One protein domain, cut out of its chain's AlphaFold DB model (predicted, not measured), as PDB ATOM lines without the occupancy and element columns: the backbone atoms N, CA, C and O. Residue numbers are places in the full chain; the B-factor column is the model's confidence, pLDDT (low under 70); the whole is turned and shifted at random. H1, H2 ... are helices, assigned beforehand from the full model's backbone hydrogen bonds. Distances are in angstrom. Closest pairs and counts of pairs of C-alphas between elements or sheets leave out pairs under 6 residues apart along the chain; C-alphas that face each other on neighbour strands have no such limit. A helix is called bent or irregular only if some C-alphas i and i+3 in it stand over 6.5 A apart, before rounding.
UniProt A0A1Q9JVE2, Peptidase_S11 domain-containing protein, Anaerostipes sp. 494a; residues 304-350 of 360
ATOM      1  N   ASN A 304      -6.295 -23.666 171.608       68.06
ATOM      2  CA  ASN A 304      -5.999 -23.648 170.173       68.06
ATOM      3  C   ASN A 304      -7.121 -22.990 169.357       68.06
ATOM      4  O   ASN A 304      -6.856 -22.226 168.424       68.06
ATOM      5  N   THR A 305      -8.382 -23.245 169.710       70.50
ATOM      6  CA  THR A 305      -9.543 -22.657 169.028       70.50
ATOM      7  C   THR A 305      -9.611 -21.147 169.251       70.50
ATOM      8  O   THR A 305      -9.903 -20.386 168.323       70.50
ATOM      9  N   GLN A 306      -9.313 -20.690 170.465       69.31
ATOM     10  CA  GLN A 306      -9.277 -19.271 170.798       69.31
ATOM     11  C   GLN A 306      -8.122 -18.560 170.085       69.31
ATOM     12  O   GLN A 306      -8.323 -17.500 169.489       69.31
ATOM     13  N   THR A 307      -6.949 -19.189 170.045       70.19
ATOM     14  CA  THR A 307      -5.780 -18.699 169.303       70.19
ATOM     15  C   THR A 307      -6.093 -18.549 167.813       70.19
ATOM     16  O   THR A 307      -5.835 -17.497 167.223       70.19
ATOM     17  N   GLN A 308      -6.748 -19.544 167.200       68.12
ATOM     18  CA  GLN A 308      -7.183 -19.456 165.802       68.12
ATOM     19  C   GLN A 308      -8.171 -18.308 165.564       68.12
ATOM     20  O   GLN A 308      -8.022 -17.573 164.587       68.12
ATOM     21  N   LYS A 309      -9.154 -18.104 166.453       73.50
ATOM     22  CA  LYS A 309     -10.102 -16.980 166.349       73.50
ATOM     23  C   LYS A 309      -9.394 -15.624 166.406       73.50
ATOM     24  O   LYS A 309      -9.741 -14.736 165.627       73.50
ATOM     25  N   THR A 310      -8.400 -15.471 167.280       77.06
ATOM     26  CA  THR A 310      -7.600 -14.242 167.396       77.06
ATOM     27  C   THR A 310      -6.817 -13.970 166.116       77.06
ATOM     28  O   THR A 310      -6.955 -12.889 165.542       77.06
ATOM     29  N   ILE A 311      -6.106 -14.974 165.590       75.94
ATOM     30  CA  ILE A 311      -5.363 -14.861 164.324       75.94
ATOM     31  C   ILE A 311      -6.300 -14.461 163.179       75.94
ATOM     32  O   ILE A 311      -5.969 -13.584 162.381       75.94
ATOM     33  N   MET A 312      -7.487 -15.071 163.101       68.56
ATOM     34  CA  MET A 312      -8.466 -14.803 162.043       68.56
ATOM     35  C   MET A 312      -9.035 -13.378 162.126       68.56
ATOM     36  O   MET A 312      -9.279 -12.733 161.105       68.56
ATOM     37  N   LYS A 313      -9.201 -12.852 163.346       75.75
ATOM     38  CA  LYS A 313      -9.620 -11.467 163.591       75.75
ATOM     39  C   LYS A 313      -8.532 -10.469 163.189       75.75
ATOM     40  O   LYS A 313      -8.830  -9.487 162.510       75.75
ATOM     41  N   GLU A 314      -7.279 -10.728 163.553       75.12
ATOM     42  CA  GLU A 314      -6.143  -9.878 163.178       75.12
ATOM     43  C   GLU A 314      -5.912  -9.865 161.666       75.12
ATOM     44  O   GLU A 314      -5.803  -8.793 161.071       75.12
ATOM     45  N   THR A 315      -5.938 -11.031 161.015       72.69
ATOM     46  CA  THR A 315      -5.847 -11.105 159.547       72.69
ATOM     47  C   THR A 315      -7.009 -10.392 158.864       72.69
ATOM     48  O   THR A 315      -6.782  -9.687 157.882       72.69
ATOM     49  N   GLY A 316      -8.233 -10.495 159.394       71.50
ATOM     50  CA  GLY A 316      -9.382  -9.728 158.904       71.50
ATOM     51  C   GLY A 316      -9.169  -8.211 158.984       71.50
ATOM     52  O   GLY A 316      -9.442  -7.495 158.019       71.50
ATOM     53  N   ASN A 317      -8.617  -7.719 160.095       73.69
ATOM     54  CA  ASN A 317      -8.300  -6.300 160.280       73.69
ATOM     55  C   ASN A 317      -7.184  -5.820 159.338       73.69
ATOM     56  O   ASN A 317      -7.302  -4.749 158.735       73.69
ATOM     57  N   ILE A 318      -6.129  -6.620 159.161       71.19
ATOM     58  CA  ILE A 318      -5.043  -6.328 158.214       71.19
ATOM     59  C   ILE A 318      -5.597  -6.254 156.788       71.19
ATOM     60  O   ILE A 318      -5.308  -5.300 156.068       71.19
ATOM     61  N   LEU A 319      -6.436  -7.218 156.390       66.88
ATOM     62  CA  LEU A 319      -7.037  -7.253 155.058       66.88
ATOM     63  C   LEU A 319      -7.930  -6.032 154.817       66.88
ATOM     64  O   LEU A 319      -7.862  -5.424 153.752       66.88
ATOM     65  N   LYS A 320      -8.725  -5.633 155.815       71.81
ATOM     66  CA  LYS A 320      -9.576  -4.441 155.737       71.81
ATOM     67  C   LYS A 320      -8.746  -3.165 155.559       71.81
ATOM     68  O   LYS A 320      -9.042  -2.371 154.674       71.81
ATOM     69  N   THR A 321      -7.661  -3.034 156.321       72.38
ATOM     70  CA  THR A 321      -6.722  -1.905 156.223       72.38
ATOM     71  C   THR A 321      -6.019  -1.869 154.862       72.38
ATOM     72  O   THR A 321      -5.835  -0.807 154.272       72.38
ATOM     73  N   ALA A 322      -5.636  -3.035 154.334       66.50
ATOM     74  CA  ALA A 322      -5.047  -3.147 153.005       66.50
ATOM     75  C   ALA A 322      -6.052  -2.754 151.911       66.50
ATOM     76  O   ALA A 322      -5.710  -1.973 151.030       66.50
ATOM     77  N   ILE A 323      -7.301  -3.230 151.989       67.19
ATOM     78  CA  ILE A 323      -8.372  -2.874 151.045       67.19
ATOM     79  C   ILE A 323      -8.653  -1.368 151.072       67.19
ATOM     80  O   ILE A 323      -8.801  -0.767 150.011       67.19
ATOM     81  N   GLU A 324      -8.688  -0.748 152.252       70.06
ATOM     82  CA  GLU A 324      -8.863   0.704 152.386       70.06
ATOM     83  C   GLU A 324      -7.711   1.487 151.741       70.06
ATOM     84  O   GLU A 324      -7.971   2.465 151.050       70.06
ATOM     85  N   LYS A 325      -6.460   1.022 151.868       66.56
ATOM     86  CA  LYS A 325      -5.296   1.642 151.204       66.56
ATOM     87  C   LYS A 325      -5.254   1.436 149.687       66.56
ATOM     88  O   LYS A 325      -4.667   2.249 148.987       66.56
ATOM     89  N   ILE A 326      -5.838   0.350 149.183       65.62
ATOM     90  CA  ILE A 326      -5.844   0.004 147.750       65.62
ATOM     91  C   ILE A 326      -7.002   0.694 147.006       65.62
ATOM     92  O   ILE A 326      -6.988   0.767 145.778       65.62
ATOM     93  N   LYS A 327      -8.005   1.214 147.727       60.47
ATOM     94  CA  LYS A 327      -9.279   1.688 147.162       60.47
ATOM     95  C   LYS A 327      -9.143   2.816 146.127       60.47
ATOM     96  O   LYS A 327     -10.014   2.927 145.269       60.47
ATOM     97  N   ASP A 328      -8.038   3.561 146.159       59.88
ATOM     98  CA  ASP A 328      -7.774   4.687 145.256       59.88
ATOM     99  C   ASP A 328      -6.685   4.400 144.199       59.88
ATOM    100  O   ASP A 328      -6.416   5.248 143.348       59.88
ATOM    101  N   ASP A 329      -6.084   3.201 144.193       69.75
ATOM    102  CA  ASP A 329      -4.940   2.867 143.331       69.75
ATOM    103  C   ASP A 329      -5.271   1.740 142.329       69.75
ATOM    104  O   ASP A 329      -4.999   0.549 142.527       69.75
ATOM    105  N   TRP A 330      -5.905   2.125 141.216       65.44
ATOM    106  CA  TRP A 330      -6.397   1.208 140.174       65.44
ATOM    107  C   TRP A 330      -5.302   0.341 139.539       65.44
ATOM    108  O   TRP A 330      -5.578  -0.782 139.108       65.44
ATOM    109  N   ILE A 331      -4.054   0.816 139.512       68.25
ATOM    110  CA  ILE A 331      -2.912   0.060 138.976       68.25
ATOM    111  C   ILE A 331      -2.602  -1.133 139.890       68.25
ATOM    112  O   ILE A 331      -2.390  -2.253 139.413       68.25
ATOM    113  N   LEU A 332      -2.647  -0.922 141.207       68.00
ATOM    114  CA  LEU A 332      -2.395  -1.960 142.199       68.00
ATOM    115  C   LEU A 332      -3.506  -3.024 142.201       68.00
ATOM    116  O   LEU A 332      -3.216  -4.218 142.300       68.00
ATOM    117  N   ILE A 333      -4.764  -2.620 141.988       67.50
ATOM    118  CA  ILE A 333      -5.903  -3.542 141.830       67.50
ATOM    119  C   ILE A 333      -5.697  -4.470 140.623       67.50
ATOM    120  O   ILE A 333      -5.858  -5.687 140.746       67.50
ATOM    121  N   VAL A 334      -5.290  -3.929 139.468       72.19
ATOM    122  CA  VAL A 334      -5.018  -4.730 138.260       72.19
ATOM    123  C   VAL A 334      -3.883  -5.730 138.508       72.19
ATOM    124  O   VAL A 334      -4.011  -6.904 138.147       72.19
ATOM    125  N   PHE A 335      -2.808  -5.316 139.186       74.44
ATOM    126  CA  PHE A 335      -1.706  -6.210 139.556       74.44
ATOM    127  C   PHE A 335      -2.148  -7.343 140.491       74.44
ATOM    128  O   PHE A 335      -1.782  -8.499 140.264       74.44
ATOM    129  N   ILE A 336      -2.968  -7.049 141.505       73.00
ATOM    130  CA  ILE A 336      -3.498  -8.056 142.438       73.00
ATOM    131  C   ILE A 336      -4.389  -9.067 141.704       73.00
ATOM    132  O   ILE A 336      -4.263 -10.273 141.931       73.00
ATOM    133  N   VAL A 337      -5.242  -8.615 140.778       74.50
ATOM    134  CA  VAL A 337      -6.094  -9.500 139.965       74.50
ATOM    135  C   VAL A 337      -5.250 -10.404 139.061       74.50
ATOM    136  O   VAL A 337      -5.483 -11.615 139.013       74.50
ATOM    137  N   LEU A 338      -4.233  -9.859 138.387       75.19
ATOM    138  CA  LEU A 338      -3.322 -10.644 137.548       75.19
ATOM    139  C   LEU A 338      -2.530 -11.672 138.370       75.19
ATOM    140  O   LEU A 338      -2.412 -12.830 137.955       75.19
ATOM    141  N   LEU A 339      -2.049 -11.292 139.558       74.31
ATOM    142  CA  LEU A 339      -1.349 -12.192 140.473       74.31
ATOM    143  C   LEU A 339      -2.273 -13.313 140.972       74.31
ATOM    144  O   LEU A 339      -1.879 -14.481 140.982       74.31
ATOM    145  N   PHE A 340      -3.521 -12.992 141.315       77.12
ATOM    146  CA  PHE A 340      -4.514 -13.980 141.739       77.12
ATOM    147  C   PHE A 340      -4.842 -14.980 140.620       77.12
ATOM    148  O   PHE A 340      -4.857 -16.194 140.849       77.12
ATOM    149  N   LEU A 341      -5.034 -14.501 139.385       79.38
ATOM    150  CA  LEU A 341      -5.237 -15.354 138.208       79.38
ATOM    151  C   LEU A 341      -4.021 -16.254 137.942       79.38
ATOM    152  O   LEU A 341      -4.182 -17.443 137.640       79.38
ATOM    153  N   TYR A 342      -2.808 -15.726 138.114       83.00
ATOM    154  CA  TYR A 342      -1.567 -16.483 137.983       83.00
ATOM    155  C   TYR A 342      -1.441 -17.590 139.042       83.00
ATOM    156  O   TYR A 342      -1.210 -18.755 138.694       83.00
ATOM    157  N   VAL A 343      -1.661 -17.273 140.323       77.69
ATOM    158  CA  VAL A 343      -1.616 -18.248 141.428       77.69
ATOM    159  C   VAL A 343      -2.678 -19.331 141.236       77.69
ATOM    160  O   VAL A 343      -2.366 -20.522 141.309       77.69
ATOM    161  N   LYS A 344      -3.915 -18.952 140.886       77.25
ATOM    162  CA  LYS A 344      -5.005 -19.899 140.599       77.25
ATOM    163  C   LYS A 344      -4.647 -20.844 139.449       77.25
ATOM    164  O   LYS A 344      -4.860 -22.055 139.557       77.25
ATOM    165  N   ARG A 345      -4.032 -20.329 138.376       81.31
ATOM    166  CA  ARG A 345      -3.538 -21.143 137.253       81.31
ATOM    167  C   ARG A 345      -2.437 -22.108 137.698       81.31
ATOM    168  O   ARG A 345      -2.485 -23.279 137.327       81.31
ATOM    169  N   ARG A 346      -1.482 -21.672 138.525       82.94
ATOM    170  CA  ARG A 346      -0.405 -22.537 139.052       82.94
ATOM    171  C   ARG A 346      -0.941 -23.648 139.957       82.94
ATOM    172  O   ARG A 346      -0.510 -24.790 139.808       82.94
ATOM    173  N   ILE A 347      -1.909 -23.354 140.827       77.75
ATOM    174  CA  ILE A 347      -2.574 -24.366 141.665       77.75
ATOM    175  C   ILE A 347      -3.326 -25.376 140.791       77.75
ATOM    176  O   ILE A 347      -3.199 -26.581 141.003       77.75
ATOM    177  N   HIS A 348      -4.063 -24.915 139.774       76.38
ATOM    178  CA  HIS A 348      -4.755 -25.805 138.840       76.38
ATOM    179  C   HIS A 348      -3.781 -26.721 138.083       76.38
ATOM    180  O   HIS A 348      -4.028 -27.921 137.967       76.38
ATOM    181  N   LEU A 349      -2.650 -26.182 137.615       82.00
ATOM    182  CA  LEU A 349      -1.607 -26.961 136.946       82.00
ATOM    183  C   LEU A 349      -0.961 -27.990 137.884       82.00
ATOM    184  O   LEU A 349      -0.806 -29.139 137.480       82.00
ATOM    185  N   LYS A 350      -0.661 -27.626 139.142       76.31
ATOM    186  CA  LYS A 350      -0.159 -28.575 140.154       76.31
ATOM    187  C   LYS A 350      -1.171 -29.683 140.451       76.31
ATOM    188  O   LYS A 350      -0.798 -30.849 140.465       76.31
TER     189      LYS A 350
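Overview. This is residues 304 to 350 of the 360 residues of the protein "Peptidase_S11 domain-containing protein" of Anaerostipes sp. 494a (UniProt A0A1Q9JVE2). Two long helices, H1 and H2, make an open V: they meet at a corner near residues 326 to 332, and their other ends lie far from each other. The V is flat, with C-alphas spanning 35 by 34 by 5 A, and most of each helix stands free. The printed part has 47 residues with two named helices, H1 then H2, and no named strand; the class is all helix. The whole is only just extended, close to loose, with a radius of gyration of the C-alphas of 14.6 A.

Arrangement. Start with H1, residues 304 to 326, and pass over the tight link of 3 residues to reach H2, residues 330 to 350. Look at Ile 326 and Leu 332: their C-alphas, the closest of the two helices, are 6.8 A apart. H1 and H2 are close but not clearly touching, with 2 pairs of C-alphas within 8 A. They run opposite ways at a steep tilt of 45 degrees. Their centres are 21.4 A apart. In H1 and H2 every O i to N i+4 pair is within hydrogen-bond range.

Along the chain. Find C-alpha 304 at (-5.999, -23.648, 170.173); from there H1 runs 32.6 A to C-alpha 326 at (-5.844, 0.004, 147.750). H2 begins at C-alpha 330 and runs 30.4 A to C-alpha 350 at (-0.159, -28.575, 140.154). Neither helix is bent or irregular.

Size, cuts and confidence. The two C-alphas farthest apart, those of Asn 304 and Ile 331, are 39.3 A from each other. From C-alpha 304 to C-alpha 350 you will find 31.0 A. The printed part has no cut. In the B-factor column the mean pLDDT of the printed part is 72.4; 16 residues are under 70, among them residues 325 to 333.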